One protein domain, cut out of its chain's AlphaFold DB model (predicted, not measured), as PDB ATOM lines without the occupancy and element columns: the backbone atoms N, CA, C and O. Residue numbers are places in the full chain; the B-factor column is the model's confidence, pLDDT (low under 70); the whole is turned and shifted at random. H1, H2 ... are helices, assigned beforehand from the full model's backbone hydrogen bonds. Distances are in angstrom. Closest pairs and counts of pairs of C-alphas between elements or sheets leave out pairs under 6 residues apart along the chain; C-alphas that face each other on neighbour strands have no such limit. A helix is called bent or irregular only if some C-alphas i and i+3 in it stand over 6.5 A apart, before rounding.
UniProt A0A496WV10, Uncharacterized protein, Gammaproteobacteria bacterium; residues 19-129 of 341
ATOM      1  N   SER A  19     -53.644  14.051 -11.811       90.50
ATOM      2  CA  SER A  19     -52.947  15.175 -11.184       90.50
ATOM      3  C   SER A  19     -52.092  14.751  -9.985       90.50
ATOM      4  O   SER A  19     -51.081  15.396  -9.723       90.50
ATOM      5  N   THR A  20     -52.420  13.641  -9.312       92.50
ATOM      6  CA  THR A  20     -51.608  13.067  -8.227       92.50
ATOM      7  C   THR A  20     -50.241  12.622  -8.738       92.50
ATOM      8  O   THR A  20     -49.223  12.946  -8.132       92.50
ATOM      9  N   LEU A  21     -50.191  11.959  -9.898       92.88
ATOM     10  CA  LEU A  21     -48.934  11.551 -10.523       92.88
ATOM     11  C   LEU A  21     -48.091  12.772 -10.908       92.88
ATOM     12  O   LEU A  21     -46.899  12.821 -10.601       92.88
ATOM     13  N   TYR A  22     -48.705  13.779 -11.539       94.50
ATOM     14  CA  TYR A  22     -48.008  15.019 -11.891       94.50
ATOM     15  C   TYR A  22     -47.483  15.756 -10.656       94.50
ATOM     16  O   TYR A  22     -46.362  16.263 -10.686       94.50
ATOM     17  N   ALA A  23     -48.240  15.762  -9.557       92.94
ATOM     18  CA  ALA A  23     -47.793  16.326  -8.291       92.94
ATOM     19  C   ALA A  23     -46.585  15.561  -7.728       92.94
ATOM     20  O   ALA A  23     -45.606  16.193  -7.337       92.94
ATOM     21  N   ILE A  24     -46.601  14.224  -7.741       94.00
ATOM     22  CA  ILE A  24     -45.473  13.391  -7.280       94.00
ATOM     23  C   ILE A  24     -44.214  13.672  -8.100       94.00
ATOM     24  O   ILE A  24     -43.149  13.915  -7.532       94.00
ATOM     25  N   VAL A  25     -44.331  13.687  -9.430       95.81
ATOM     26  CA  VAL A  25     -43.209  14.032 -10.315       95.81
ATOM     27  C   VAL A  25     -42.717  15.451 -10.019       95.81
ATOM     28  O   VAL A  25     -41.511  15.663  -9.893       95.81
ATOM     29  N   GLY A  26     -43.631  16.405  -9.832       95.62
ATOM     30  CA  GLY A  26     -43.312  17.774  -9.432       95.62
ATOM     31  C   GLY A  26     -42.519  17.845  -8.124       95.62
ATOM     32  O   GLY A  26     -41.503  18.536  -8.069       95.62
ATOM     33  N   TRP A  27     -42.910  17.077  -7.104       95.00
ATOM     34  CA  TRP A  27     -42.187  16.985  -5.833       95.00
ATOM     35  C   TRP A  27     -40.787  16.397  -5.994       95.00
ATOM     36  O   TRP A  27     -39.830  16.946  -5.446       95.00
ATOM     37  N   VAL A  28     -40.634  15.324  -6.774       96.31
ATOM     38  CA  VAL A  28     -39.316  14.732  -7.053       96.31
ATOM     39  C   VAL A  28     -38.412  15.747  -7.755       96.31
ATOM     40  O   VAL A  28     -37.271  15.952  -7.337       96.31
ATOM     41  N   LEU A  29     -38.922  16.438  -8.778       96.62
ATOM     42  CA  LEU A  29     -38.171  17.472  -9.493       96.62
ATOM     43  C   LEU A  29     -37.811  18.655  -8.588       96.62
ATOM     44  O   LEU A  29     -36.685  19.153  -8.664       96.62
ATOM     45  N   LEU A  30     -38.721  19.075  -7.706       94.81
ATOM     46  CA  LEU A  30     -38.467  20.125  -6.721       94.81
ATOM     47  C   LEU A  30     -37.329  19.728  -5.773       94.81
ATOM     48  O   LEU A  30     -36.407  20.514  -5.567       94.81
ATOM     49  N   LEU A  31     -37.351  18.503  -5.238       94.81
ATOM     50  CA  LEU A  31     -36.313  17.999  -4.333       94.81
ATOM     51  C   LEU A  31     -34.946  17.907  -5.021       94.81
ATOM     52  O   LEU A  31     -33.950  18.376  -4.467       94.81
ATOM     53  N   LEU A  32     -34.894  17.371  -6.244       95.69
ATOM     54  CA  LEU A  32     -33.664  17.316  -7.040       95.69
ATOM     55  C   LEU A  32     -33.135  18.722  -7.365       95.69
ATOM     56  O   LEU A  32     -31.931  18.978  -7.272       95.69
ATOM     57  N   GLY A  33     -34.033  19.654  -7.701       94.38
ATOM     58  CA  GLY A  33     -33.710  21.061  -7.923       94.38
ATOM     59  C   GLY A  33     -33.115  21.718  -6.679       94.38
ATOM     60  O   GLY A  33     -32.043  22.321  -6.754       94.38
ATOM     61  N   CYS A  34     -33.750  21.538  -5.519       93.88
ATOM     62  CA  CYS A  34     -33.252  22.029  -4.238       93.88
ATOM     63  C   CYS A  34     -31.883  21.430  -3.885       93.88
ATOM     64  O   CYS A  34     -30.972  22.178  -3.529       93.88
ATOM     65  N   ALA A  35     -31.692  20.117  -4.055       93.88
ATOM     66  CA  ALA A  35     -30.412  19.452  -3.806       93.88
ATOM     67  C   ALA A  35     -29.279  20.046  -4.661       93.88
ATOM     68  O   ALA A  35     -28.196  20.344  -4.153       93.88
ATOM     69  N   LYS A  36     -29.548  20.309  -5.946       94.25
ATOM     70  CA  LYS A  36     -28.589  20.969  -6.843       94.25
ATOM     71  C   LYS A  36     -28.301  22.415  -6.421       94.25
ATOM     72  O   LYS A  36     -27.147  22.843  -6.456       94.25
ATOM     73  N   LEU A  37     -29.324  23.169  -6.016       92.56
ATOM     74  CA  LEU A  37     -29.181  24.563  -5.580       92.56
ATOM     75  C   LEU A  37     -28.387  24.700  -4.271       92.56
ATOM     76  O   LEU A  37     -27.655  25.678  -4.117       92.56
ATOM     77  N   LEU A  38     -28.454  23.722  -3.360       94.25
ATOM     78  CA  LEU A  38     -27.702  23.737  -2.093       94.25
ATOM     79  C   LEU A  38     -26.176  23.788  -2.278       94.25
ATOM     80  O   LEU A  38     -25.465  24.335  -1.425       94.25
ATOM     81  N   VAL A  39     -25.678  23.271  -3.406       92.50
ATOM     82  CA  VAL A  39     -24.250  23.295  -3.757       92.50
ATOM     83  C   VAL A  39     -23.743  24.736  -3.955       92.50
ATOM     84  O   VAL A  39     -22.567  25.016  -3.737       92.50
ATOM     85  N   TRP A  40     -24.622  25.684  -4.300       86.81
ATOM     86  CA  TRP A  40     -24.265  27.060  -4.652       86.81
ATOM     87  C   TRP A  40     -24.643  28.020  -3.519       86.81
ATOM     88  O   TRP A  40     -25.757  27.970  -3.002       86.81
ATOM     89  N   ARG A  41     -23.758  28.966  -3.161       82.44
ATOM     90  CA  ARG A  41     -23.994  29.908  -2.043       82.44
ATOM     91  C   ARG A  41     -25.326  30.658  -2.166       82.44
ATOM     92  O   ARG A  41     -26.058  30.736  -1.187       82.44
ATOM     93  N   HIS A  42     -25.653  31.178  -3.351       80.00
ATOM     94  CA  HIS A  42     -26.922  31.878  -3.597       80.00
ATOM     95  C   HIS A  42     -28.125  30.935  -3.699       80.00
ATOM     96  O   HIS A  42     -29.229  31.318  -3.324       80.00
ATOM     97  N   GLY A  43     -27.911  29.694  -4.143       87.56
ATOM     98  CA  GLY A  43     -28.960  28.677  -4.204       87.56
ATOM     99  C   GLY A  43     -29.467  28.268  -2.819       87.56
ATOM    100  O   GLY A  43     -30.650  27.983  -2.669       87.56
ATOM    101  N   ARG A  44     -28.633  28.367  -1.775       92.94
ATOM    102  CA  ARG A  44     -29.063  28.152  -0.378       92.94
ATOM    103  C   ARG A  44     -30.175  29.110   0.062       92.94
ATOM    104  O   ARG A  44     -31.064  28.685   0.788       92.94
ATOM    105  N   TYR A  45     -30.168  30.366  -0.399       92.81
ATOM    106  CA  TYR A  45     -31.239  31.320  -0.080       92.81
ATOM    107  C   TYR A  45     -32.561  30.962  -0.773       92.81
ATOM    108  O   TYR A  45     -33.619  31.100  -0.168       92.81
ATOM    109  N   PHE A  46     -32.509  30.444  -2.005       92.06
ATOM    110  CA  PHE A  46     -33.696  29.916  -2.686       92.06
ATOM    111  C   PHE A  46     -34.270  28.696  -1.977       92.06
ATOM    112  O   PHE A  46     -35.476  28.608  -1.780       92.06
ATOM    113  N   VAL A  47     -33.403  27.766  -1.573       94.69
ATOM    114  CA  VAL A  47     -33.836  26.568  -0.849       94.69
ATOM    115  C   VAL A  47     -34.427  26.946   0.504       94.69
ATOM    116  O   VAL A  47     -35.455  26.394   0.870       94.69
ATOM    117  N   PHE A  48     -33.855  27.930   1.205       95.50
ATOM    118  CA  PHE A  48     -34.454  28.483   2.421       95.50
ATOM    119  C   PHE A  48     -35.852  29.057   2.164       95.50
ATOM    120  O   PHE A  48     -36.781  28.744   2.898       95.50
ATOM    121  N   ALA A  49     -36.018  29.856   1.111       94.81
ATOM    122  CA  ALA A  49     -37.291  30.468   0.749       94.81
ATOM    123  C   ALA A  49     -38.382  29.424   0.425       94.81
ATOM    124  O   ALA A  49     -39.510  29.525   0.908       94.81
ATOM    125  N   ILE A  50     -38.025  28.372  -0.321       93.75
ATOM    126  CA  ILE A  50     -38.909  27.228  -0.594       93.75
ATOM    127  C   ILE A  50     -39.202  26.456   0.698       93.75
ATOM    128  O   ILE A  50     -40.356  26.164   0.989       93.75
ATOM    129  N   ALA A  51     -38.180  26.152   1.499       93.94
ATOM    130  CA  ALA A  51     -38.349  25.447   2.766       93.94
ATOM    131  C   ALA A  51     -39.253  26.225   3.731       93.94
ATOM    132  O   ALA A  51     -40.075  25.611   4.397       93.94
ATOM    133  N   PHE A  52     -39.163  27.557   3.764       94.25
ATOM    134  CA  PHE A  52     -40.053  28.405   4.554       94.25
ATOM    135  C   PHE A  52     -41.517  28.214   4.145       94.25
ATOM    136  O   PHE A  52     -42.364  27.991   5.006       94.25
ATOM    137  N   PHE A  53     -41.806  28.234   2.839       92.06
ATOM    138  CA  PHE A  53     -43.150  27.970   2.316       92.06
ATOM    139  C   PHE A  53     -43.648  26.573   2.730       92.06
ATOM    140  O   PHE A  53     -44.758  26.425   3.236       92.06
ATOM    141  N   LEU A  54     -42.803  25.548   2.594       91.06
ATOM    142  CA  LEU A  54     -43.160  24.169   2.945       91.06
ATOM    143  C   LEU A  54     -43.380  23.968   4.449       91.06
ATOM    144  O   LEU A  54     -44.349  23.328   4.846       91.06
ATOM    145  N   VAL A  55     -42.506  24.524   5.287       90.06
ATOM    146  CA  VAL A  55     -42.609  24.428   6.751       90.06
ATOM    147  C   VAL A  55     -43.816  25.214   7.262       90.06
ATOM    148  O   VAL A  55     -44.528  24.712   8.129       90.06
ATOM    149  N   GLY A  56     -44.094  26.393   6.695       88.19
ATOM    150  CA  GLY A  56     -45.282  27.181   7.030       88.19
ATOM    151  C   GLY A  56     -46.587  26.434   6.731       88.19
ATOM    152  O   GLY A  56     -47.497  26.434   7.550       88.19
ATOM    153  N   HIS A  57     -46.673  25.720   5.607       85.56
ATOM    154  CA  HIS A  57     -47.818  24.833   5.360       85.56
ATOM    155  C   HIS A  57     -47.798  23.570   6.226       85.56
ATOM    156  O   HIS A  57     -48.855  23.026   6.556       85.56
ATOM    157  N   GLY A  58     -46.608  23.122   6.629       80.50
ATOM    158  CA  GLY A  58     -46.418  22.014   7.552       80.50
ATOM    159  C   GLY A  58     -47.068  22.261   8.911       80.50
ATOM    160  O   GLY A  58     -47.652  21.331   9.451       80.50
ATOM    161  N   THR A  59     -47.051  23.494   9.438       68.06
ATOM    162  CA  THR A  59     -47.695  23.816  10.728       68.06
ATOM    163  C   THR A  59     -49.220  23.720  10.680       68.06
ATOM    164  O   THR A  59     -49.845  23.353  11.674       68.06
ATOM    165  N   GLU A  60     -49.818  23.984   9.519       61.31
ATOM    166  CA  GLU A  60     -51.274  23.992   9.321       61.31
ATOM    167  C   GLU A  60     -51.838  22.646   8.835       61.31
ATOM    168  O   GLU A  60     -53.053  22.455   8.820       61.31
ATOM    169  N   SER A  61     -50.963  21.710   8.449       60.31
ATOM    170  CA  SER A  61     -51.319  20.390   7.897       60.31
ATOM    171  C   SER A  61     -51.020  19.236   8.869       60.31
ATOM    172  O   SER A  61     -50.781  18.108   8.440       60.31
ATOM    173  N   THR A  62     -50.969  19.518  10.178       64.25
ATOM    174  CA  THR A  62     -50.682  18.529  11.236       64.25
ATOM    175  C   THR A  62     -51.958  17.837  11.761       64.25
ATOM    176  O   THR A  62     -52.948  17.733  11.052       64.25
ATOM    177  N   VAL A  63     -51.928  17.311  12.994       60.41
ATOM    178  CA  VAL A  63     -52.835  16.303  13.593       60.41
ATOM    179  C   VAL A  63     -54.338  16.632  13.512       60.41
ATOM    180  O   VAL A  63     -55.172  15.733  13.605       60.41
ATOM    181  N   PHE A  64     -54.712  17.894  13.313       57.31
ATOM    182  CA  PHE A  64     -56.112  18.291  13.206       57.31
ATOM    183  C   PHE A  64     -56.626  18.090  11.777       57.31
ATOM    184  O   PHE A  64     -56.139  18.714  10.837       57.31
ATOM    185  N   SER A  65     -57.644  17.237  11.624       53.09
ATOM    186  CA  SER A  65     -58.384  17.052  10.366       53.09
ATOM    187  C   SER A  65     -59.184  18.312  10.022       53.09
ATOM    188  O   SER A  65     -60.390  18.383  10.240       53.09
ATOM    189  N   LEU A  66     -58.491  19.337   9.534       62.62
ATOM    190  CA  LEU A  66     -59.096  20.540   8.978       62.62
ATOM    191  C   LEU A  66     -59.478  20.296   7.509       62.62
ATOM    192  O   LEU A  66     -58.997  19.353   6.880       62.62
ATOM    193  N   GLU A  67     -60.329  21.154   6.944       67.81
ATOM    194  CA  GLU A  67     -60.694  21.061   5.524       67.81
ATOM    195  C   GLU A  67     -59.443  21.132   4.636       67.81
ATOM    196  O   GLU A  67     -58.465  21.811   4.977       67.81
ATOM    197  N   LEU A  68     -59.485  20.402   3.517       69.75
ATOM    198  CA  LEU A  68     -58.328  20.110   2.669       69.75
ATOM    199  C   LEU A  68     -57.643  21.374   2.136       69.75
ATOM    200  O   LEU A  68     -56.426  21.392   1.969       69.75
ATOM    201  N   TYR A  69     -58.422  22.412   1.839       73.56
ATOM    202  CA  TYR A  69     -57.928  23.588   1.144       73.56
ATOM    203  C   TYR A  69     -58.663  24.854   1.577       73.56
ATOM    204  O   TYR A  69     -59.889  24.904   1.576       73.56
ATOM    205  N   PHE A  70     -57.885  25.884   1.904       76.75
ATOM    206  CA  PHE A  70     -58.356  27.248   2.089       76.75
ATOM    207  C   PHE A  70     -57.299  28.234   1.605       76.75
ATOM    208  O   PHE A  70     -56.116  28.086   1.905       76.75
ATOM    209  N   GLU A  71     -57.726  29.287   0.914       80.56
ATOM    210  CA  GLU A  71     -56.823  30.287   0.339       80.56
ATOM    211  C   GLU A  71     -56.055  31.092   1.406       80.56
ATOM    212  O   GLU A  71     -54.870  31.378   1.224       80.56
ATOM    213  N   HIS A  72     -56.684  31.387   2.554       78.44
ATOM    214  CA  HIS A  72     -56.082  32.176   3.642       78.44
ATOM    215  C   HIS A  72     -54.871  31.497   4.305       78.44
ATOM    216  O   HIS A  72     -54.038  32.167   4.914       78.44
ATOM    217  N   ARG A  73     -54.724  30.183   4.118       82.31
ATOM    218  CA  ARG A  73     -53.568  29.396   4.575       82.31
ATOM    219  C   ARG A  73     -52.273  29.730   3.841       82.31
ATOM    220  O   ARG A  73     -51.190  29.393   4.298       82.31
ATOM    221  N   ASN A  74     -52.349  30.418   2.701       87.75
ATOM    222  CA  ASN A  74     -51.161  30.837   1.955       87.75
ATOM    223  C   ASN A  74     -50.542  32.145   2.466       87.75
ATOM    224  O   ASN A  74     -49.449  32.494   2.022       87.75
ATOM    225  N   TYR A  75     -51.198  32.893   3.362       88.44
ATOM    226  CA  TYR A  75     -50.754  34.250   3.705       88.44
ATOM    227  C   TYR A  75     -49.377  34.262   4.365       88.44
ATOM    228  O   TYR A  75     -48.487  34.997   3.936       88.44
ATOM    229  N   PHE A  76     -49.180  33.417   5.377       90.00
ATOM    230  CA  PHE A  76     -47.899  33.321   6.066       90.00
ATOM    231  C   PHE A  76     -46.855  32.518   5.268       90.00
ATOM    232  O   PHE A  76     -45.772  33.055   5.019       90.00
ATOM    233  N   PRO A  77     -47.149  31.298   4.771       91.62
ATOM    234  CA  PRO A  77     -46.196  30.540   3.957       91.62
ATOM    235  C   PRO A  77     -45.738  31.293   2.701       91.62
ATOM    236  O   PRO A  77     -44.568  31.207   2.315       91.62
ATOM    237  N   GLY A  78     -46.628  32.086   2.095       92.94
ATOM    238  CA  GLY A  78     -46.373  32.872   0.888       92.94
ATOM    239  C   GLY A  78     -45.201  33.850   1.004       92.94
ATOM    240  O   GLY A  78     -44.562  34.145  -0.008       92.94
ATOM    241  N   VAL A  79     -44.827  34.273   2.219       94.12
ATOM    242  CA  VAL A  79     -43.602  35.060   2.466       94.12
ATOM    243  C   VAL A  79     -42.369  34.363   1.884       94.12
ATOM    244  O   VAL A  79     -41.525  35.018   1.272       94.12
ATOM    245  N   GLY A  80     -42.293  33.032   1.987       94.50
ATOM    246  CA  GLY A  80     -41.223  32.238   1.384       94.50
ATOM    247  C   GLY A  80     -41.137  32.422  -0.133       94.50
ATOM    248  O   GLY A  80     -40.057  32.651  -0.673       94.50
ATOM    249  N   LEU A  81     -42.268  32.431  -0.840       92.69
ATOM    250  CA  LEU A  81     -42.281  32.641  -2.292       92.69
ATOM    251  C   LEU A  81     -41.825  34.056  -2.672       92.69
ATOM    252  O   LEU A  81     -41.035  34.218  -3.607       92.69
ATOM    253  N   PHE A  82     -42.239  35.081  -1.921       93.31
ATOM    254  CA  PHE A  82     -41.777  36.455  -2.151       93.31
ATOM    255  C   PHE A  82     -40.272  36.615  -1.894       93.31
ATOM    256  O   PHE A  82     -39.585  37.297  -2.660       93.31
ATOM    257  N   LEU A  83     -39.729  35.926  -0.882       93.81
ATOM    258  CA  LEU A  83     -38.284  35.867  -0.652       93.81
ATOM    259  C   LEU A  83     -37.553  35.217  -1.833       93.81
ATOM    260  O   LEU A  83     -36.531  35.746  -2.274       93.81
ATOM    261  N   ALA A  84     -38.080  34.123  -2.392       92.81
ATOM    262  CA  ALA A  84     -37.490  33.471  -3.564       92.81
ATOM    263  C   ALA A  84     -37.432  34.421  -4.776       92.81
ATOM    264  O   ALA A  84     -36.394  34.514  -5.439       92.81
ATOM    265  N   ILE A  85     -38.503  35.186  -5.026       92.69
ATOM    266  CA  ILE A  85     -38.539  36.215  -6.080       92.69
ATOM    267  C   ILE A  85     -37.482  37.300  -5.821       92.69
ATOM    268  O   ILE A  85     -36.751  37.681  -6.737       92.69
ATOM    269  N   GLY A  86     -37.342  37.765  -4.575       92.81
ATOM    270  CA  GLY A  86     -36.331  38.757  -4.195       92.81
ATOM    271  C   GLY A  86     -34.893  38.271  -4.409       92.81
ATOM    272  O   GLY A  86     -34.065  38.993  -4.970       92.81
ATOM    273  N   VAL A  87     -34.596  37.022  -4.032       92.00
ATOM    274  CA  VAL A  87     -33.282  36.395  -4.259       92.00
ATOM    275  C   VAL A  87     -32.999  36.255  -5.758       92.00
ATOM    276  O   VAL A  87     -31.870  36.522  -6.191       92.00
ATOM    277  N   LEU A  88     -34.005  35.891  -6.561       92.00
ATOM    278  CA  LEU A  88     -33.883  35.811  -8.019       92.00
ATOM    279  C   LEU A  88     -33.560  37.167  -8.627       92.00
ATOM    280  O   LEU A  88     -32.586  37.289  -9.371       92.00
ATOM    281  N   PHE A  89     -34.332  38.186  -8.259       93.38
ATOM    282  CA  PHE A  89     -34.124  39.554  -8.707       93.38
ATOM    283  C   PHE A  89     -32.705  40.039  -8.377       93.38
ATOM    284  O   PHE A  89     -31.976  40.475  -9.269       93.38
ATOM    285  N   ALA A  90     -32.265  39.887  -7.123       92.06
ATOM    286  CA  ALA A  90     -30.931  40.305  -6.693       92.06
ATOM    287  C   ALA A  90     -29.812  39.558  -7.441       92.06
ATOM    288  O   ALA A  90     -28.806  40.158  -7.828       92.06
ATOM    289  N   SER A  91     -29.991  38.254  -7.676       90.88
ATOM    290  CA  SER A  91     -29.016  37.421  -8.389       90.88
ATOM    291  C   SER A  91     -28.900  37.810  -9.866       90.88
ATOM    292  O   SER A  91     -27.786  37.902 -10.389       90.88
ATOM    293  N   LEU A  92     -30.029  38.090 -10.527       92.88
ATOM    294  CA  LEU A  92     -30.069  38.520 -11.927       92.88
ATOM    295  C   LEU A  92     -29.453  39.907 -12.111       92.88
ATOM    296  O   LEU A  92     -28.590  40.074 -12.969       92.88
ATOM    297  N   VAL A  93     -29.830  40.876 -11.274       95.06
ATOM    298  CA  VAL A  93     -29.311  42.251 -11.352       95.06
ATOM    299  C   VAL A  93     -27.812  42.302 -11.066       95.06
ATOM    300  O   VAL A  93     -27.090  43.053 -11.716       95.06
ATOM    301  N   ARG A  94     -27.310  41.477 -10.138       91.62
ATOM    302  CA  ARG A  94     -25.867  41.389  -9.871       91.62
ATOM    303  C   ARG A  94     -25.088  40.842 -11.067       91.62
ATOM    304  O   ARG A  94     -23.973  41.293 -11.311       91.62
ATOM    305  N   LYS A  95     -25.641  39.854 -11.778       93.44
ATOM    306  CA  LYS A  95     -24.990  39.241 -12.944       93.44
ATOM    307  C   LYS A  95     -25.100  40.119 -14.194       93.44
ATOM    308  O   LYS A  95     -24.154  40.181 -14.973       93.44
ATOM    309  N   TRP A  96     -26.234  40.794 -14.363       96.19
ATOM    310  CA  TRP A  96     -26.564  41.615 -15.525       96.19
ATOM    311  C   TRP A  96     -27.203  42.941 -15.084       96.19
ATOM    312  O   TRP A  96     -28.427  43.076 -15.095       96.19
ATOM    313  N   PRO A  97     -26.405  43.952 -14.705       94.75
ATOM    314  CA  PRO A  97     -26.929  45.218 -14.186       94.75
ATOM    315  C   PRO A  97     -27.930  45.919 -15.119       94.75
ATOM    316  O   PRO A  97     -28.861  46.572 -14.647       94.75
ATOM    317  N   GLN A  98     -27.794  45.725 -16.435       95.75
ATOM    318  CA  GLN A  98     -28.690  46.277 -17.453       95.75
ATOM    319  C   GLN A  98     -30.147  45.804 -17.330       95.75
ATOM    320  O   GLN A  98     -31.048  46.500 -17.793       95.75
ATOM    321  N   VAL A  99     -30.413  44.659 -16.683       96.06
ATOM    322  CA  VAL A  99     -31.790  44.154 -16.529       96.06
ATOM    323  C   VAL A  99     -32.550  44.801 -15.368       96.06
ATOM    324  O   VAL A  99     -33.749  44.583 -15.233       96.06
ATOM    325  N   LYS A 100     -31.897  45.623 -14.532       95.38
ATOM    326  CA  LYS A 100     -32.522  46.220 -13.340       95.38
ATOM    327  C   LYS A 100     -33.767  47.042 -13.675       95.38
ATOM    328  O   LYS A 100     -34.830  46.781 -13.122       95.38
ATOM    329  N   SER A 101     -33.635  48.027 -14.561       95.75
ATOM    330  CA  SER A 101     -34.737  48.918 -14.939       95.75
ATOM    331  C   SER A 101     -35.919  48.167 -15.567       95.75
ATOM    332  O   SER A 101     -37.027  48.332 -15.058       95.75
ATOM    333  N   PRO A 102     -35.738  47.300 -16.589       96.06
ATOM    334  CA  PRO A 102     -36.866  46.556 -17.149       96.06
ATOM    335  C   PRO A 102     -37.502  45.591 -16.138       96.06
ATOM    336  O   PRO A 102     -38.724  45.482 -16.111       96.06
ATOM    337  N   LEU A 103     -36.723  44.948 -15.257       95.00
ATOM    338  CA  LEU A 103     -37.284  44.094 -14.203       95.00
ATOM    339  C   LEU A 103     -38.103  44.886 -13.176       95.00
ATOM    340  O   LEU A 103     -39.143  44.403 -12.741       95.00
ATOM    341  N   LEU A 104     -37.669  46.090 -12.790       95.38
ATOM    342  CA  LEU A 104     -38.442  46.946 -11.882       95.38
ATOM    343  C   LEU A 104     -39.748  47.422 -12.522       95.38
ATOM    344  O   LEU A 104     -40.779  47.412 -11.856       95.38
ATOM    345  N   VAL A 105     -39.719  47.785 -13.807       96.75
ATOM    346  CA  VAL A 105     -40.936  48.127 -14.559       96.75
ATOM    347  C   VAL A 105     -41.881  46.927 -14.614       96.75
ATOM    348  O   VAL A 105     -43.067  47.076 -14.333       96.75
ATOM    349  N   TYR A 106     -41.359  45.729 -14.897       95.06
ATOM    350  CA  TYR A 106     -42.150  44.500 -14.907       95.06
ATOM    351  C   TYR A 106     -42.762  44.191 -13.534       95.06
ATOM    352  O   TYR A 106     -43.952  43.899 -13.444       95.06
ATOM    353  N   LEU A 107     -41.983  44.302 -12.453       94.00
ATOM    354  CA  LEU A 107     -42.479  44.119 -11.087       94.00
ATOM    355  C   LEU A 107     -43.554  45.150 -10.732       94.00
ATOM    356  O   LEU A 107     -44.578  44.779 -10.168       94.00
ATOM    357  N   GLY A 108     -43.360  46.420 -11.093       96.00
ATOM    358  CA  GLY A 108     -44.359  47.470 -10.890       96.00
ATOM    359  C   GLY A 108     -45.658  47.194 -11.650       96.00
ATOM    360  O   GLY A 108     -46.738  47.287 -11.070       96.00
ATOM    361  N   ALA A 109     -45.562  46.776 -12.915       96.75
ATOM    362  CA  ALA A 109     -46.717  46.378 -13.718       96.75
ATOM    363  C   ALA A 109     -47.429  45.148 -13.133       96.75
ATOM    364  O   ALA A 109     -48.657  45.110 -13.089       96.75
ATOM    365  N   TYR A 110     -46.675  44.169 -12.629       94.69
ATOM    366  CA  TYR A 110     -47.231  42.994 -11.963       94.69
ATOM    367  C   TYR A 110     -47.947  43.357 -10.656       94.69
ATOM    368  O   TYR A 110     -49.055  42.886 -10.416       94.69
ATOM    369  N   VAL A 111     -47.371  44.246  -9.839       95.31
ATOM    370  CA  VAL A 111     -48.032  44.767  -8.630       95.31
ATOM    371  C   VAL A 111     -49.318  45.510  -8.989       95.31
ATOM    372  O   VAL A 111     -50.332  45.302  -8.330       95.31
ATOM    373  N   LEU A 112     -49.313  46.324 -10.049       97.06
ATOM    374  CA  LEU A 112     -50.521  47.004 -10.518       97.06
ATOM    375  C   LEU A 112     -51.590  45.999 -10.969       97.06
ATOM    376  O   LEU A 112     -52.747  46.129 -10.579       97.06
ATOM    377  N   LEU A 113     -51.206  44.961 -11.717       96.38
ATOM    378  CA  LEU A 113     -52.111  43.877 -12.102       96.38
ATOM    379  C   LEU A 113     -52.722  43.200 -10.865       96.38
ATOM    380  O   LEU A 113     -53.944  43.072 -10.779       96.38
ATOM    381  N   LEU A 114     -51.906  42.831  -9.874       94.06
ATOM    382  CA  LEU A 114     -52.394  42.240  -8.624       94.06
ATOM    383  C   LEU A 114     -53.309  43.191  -7.845       94.06
ATOM    384  O   LEU A 114     -54.310  42.743  -7.288       94.06
ATOM    385  N   ALA A 115     -53.015  44.492  -7.834       96.06
ATOM    386  CA  ALA A 115     -53.867  45.498  -7.205       96.06
ATOM    387  C   ALA A 115     -55.229  45.600  -7.913       96.06
ATOM    388  O   ALA A 115     -56.260  45.642  -7.244       96.06
ATOM    389  N   THR A 116     -55.258  45.559  -9.250       96.00
ATOM    390  CA  THR A 116     -56.521  45.562 -10.012       96.00
ATOM    391  C   THR A 116     -57.352  44.302  -9.765       96.00
ATOM    392  O   THR A 116     -58.552  44.405  -9.517       96.00
ATOM    393  N   GLN A 117     -56.724  43.120  -9.737       93.62
ATOM    394  CA  GLN A 117     -57.417  41.868  -9.412       93.62
ATOM    395  C   GLN A 117     -57.948  41.887  -7.977       93.62
ATOM    396  O   GLN A 117     -59.116  41.588  -7.747       93.62
ATOM    397  N   THR A 118     -57.121  42.312  -7.019       93.12
ATOM    398  CA  THR A 118     -57.530  42.463  -5.616       93.12
ATOM    399  C   THR A 118     -58.705  43.427  -5.484       93.12
ATOM    400  O   THR A 118     -59.645  43.134  -4.755       93.12
ATOM    401  N   SER A 119     -58.712  44.541  -6.221       94.75
ATOM    402  CA  SER A 119     -59.824  45.498  -6.197       94.75
ATOM    403  C   SER A 119     -61.147  44.866  -6.641       94.75
ATOM    404  O   SER A 119     -62.159  45.065  -5.969       94.75
ATOM    405  N   SER A 120     -61.139  44.048  -7.701       91.50
ATOM    406  CA  SER A 120     -62.323  43.285  -8.124       91.50
ATOM    407  C   SER A 120     -62.789  42.309  -7.040       91.50
ATOM    408  O   SER A 120     -63.985  42.188  -6.786       91.50
ATOM    409  N   GLN A 121     -61.854  41.633  -6.367       91.31
ATOM    410  CA  GLN A 121     -62.194  40.700  -5.292       91.31
ATOM    411  C   GLN A 121     -62.779  41.422  -4.080       91.31
ATOM    412  O   GLN A 121     -63.786  40.976  -3.540       91.31
ATOM    413  N   VAL A 122     -62.227  42.571  -3.689       93.62
ATOM    414  CA  VAL A 122     -62.765  43.381  -2.586       93.62
ATOM    415  C   VAL A 122     -64.222  43.767  -2.844       93.62
ATOM    416  O   VAL A 122     -65.031  43.688  -1.924       93.62
ATOM    417  N   GLN A 123     -64.590  44.109  -4.084       93.75
ATOM    418  CA  GLN A 123     -65.985  44.411  -4.426       93.75
ATOM    419  C   GLN A 123     -66.910  43.210  -4.185       93.75
ATOM    420  O   GLN A 123     -67.938  43.369  -3.528       93.75
ATOM    421  N   ILE A 124     -66.520  42.010  -4.633       93.31
ATOM    422  CA  ILE A 124     -67.287  40.771  -4.406       93.31
ATOM    423  C   ILE A 124     -67.415  40.477  -2.910       93.31
ATOM    424  O   ILE A 124     -68.515  40.250  -2.421       93.31
ATOM    425  N   TRP A 125     -66.309  40.527  -2.170       91.94
ATOM    426  CA  TRP A 125     -66.284  40.193  -0.744       91.94
ATOM    427  C   TRP A 125     -67.006  41.220   0.135       91.94
ATOM    428  O   TRP A 125     -67.486  40.871   1.209       91.94
ATOM    429  N   SER A 126     -67.106  42.474  -0.311       94.50
ATOM    430  CA  SER A 126     -67.830  43.528   0.409       94.50
ATOM    431  C   SER A 126     -69.357  43.417   0.312       94.50
ATOM    432  O   SER A 126     -70.060  44.106   1.049       94.50
ATOM    433  N   ASN A 127     -69.879  42.575  -0.584       94.88
ATOM    434  CA  ASN A 127     -71.306  42.445  -0.860       94.88
ATOM    435  C   ASN A 127     -71.750  40.984  -0.678       94.88
ATOM    436  O   ASN A 127     -71.436  40.131  -1.503       94.88
ATOM    437  N   GLU A 128     -72.497  40.703   0.394       93.19
ATOM    438  CA  GLU A 128     -72.947  39.343   0.735       93.19
ATOM    439  C   GLU A 128     -73.700  38.649  -0.423       93.19
ATOM    440  O   GLU A 128     -73.282  37.554  -0.803       93.19
ATOM    441  N   PRO A 129     -74.741  39.244  -1.046       95.00
ATOM    442  CA  PRO A 129     -75.407  38.635  -2.201       95.00
ATOM    443  C   PRO A 129     -74.452  38.262  -3.344       95.00
ATOM    444  O   PRO A 129     -74.526  37.161  -3.895       95.00
TER     445      PRO A 129
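This is residues 19 to 129 of the 341 residues of an uncharacterized protein of Gammaproteobacteria bacterium (UniProt A0A496WV10). Four long helices zigzag loosely: H5 and H4 form an open V, H2 packs beside H4, and H1 splays from H2; residues 19 to 29 and 108 to 129 stick out. The printed part has 111 residues, of which 89 are in five named helices, H1 to H5 in order along the chain, with no named strand; its class is all helix, and it is loose, with a radius of gyration of the C-alphas of 17.7 A and spans of 51 by 37 by 24 A.

H5, residues 97 to 125, is irregular: C-alphas 98 and 101 are 7.1 A apart. It makes a hairpin with H4, residues 78 to 95, touching at closest C-alphas Lys 100 and Val 93, 5.5 A, through residues 99 to 103 and 89 to 93 alone. H2, residues 43 to 60, touches H4 at a shallow tilt of 7 degrees, opposite ways, with residues 45 to 53 alone; closest C-alphas, Ala 49 and Gly 80, 4.4 A. H1, residues 19 to 38, makes a hairpin with H2 at a steep 43 degrees; closest C-alphas, Leu 37 and Gly 43, 4.3 A. H3, residues 71 to 74, only just touches H2, with 3 pairs of C-alphas within 8 A; closest, Arg 73 and His 57, 7.4 A. Every O i to N i+4 pair is within hydrogen-bond range in H1 and H4, 13 of 14 in H2 and 23 of 25 in H5; H3 is too short for one.

H5 measures 41.9 A, H1 28.2 A, H2 26.5 A, H4 26.3 A. C-alpha 19 is at (-52.947, 15.175, -11.184), C-alpha 125 at (-66.284, 40.193, -0.744).

The farthest C-alphas, Val 39 and Pro 129, are 53.4 A apart. The printed part has no cut and no long link; residues 59 to 68 have pLDDT under 70.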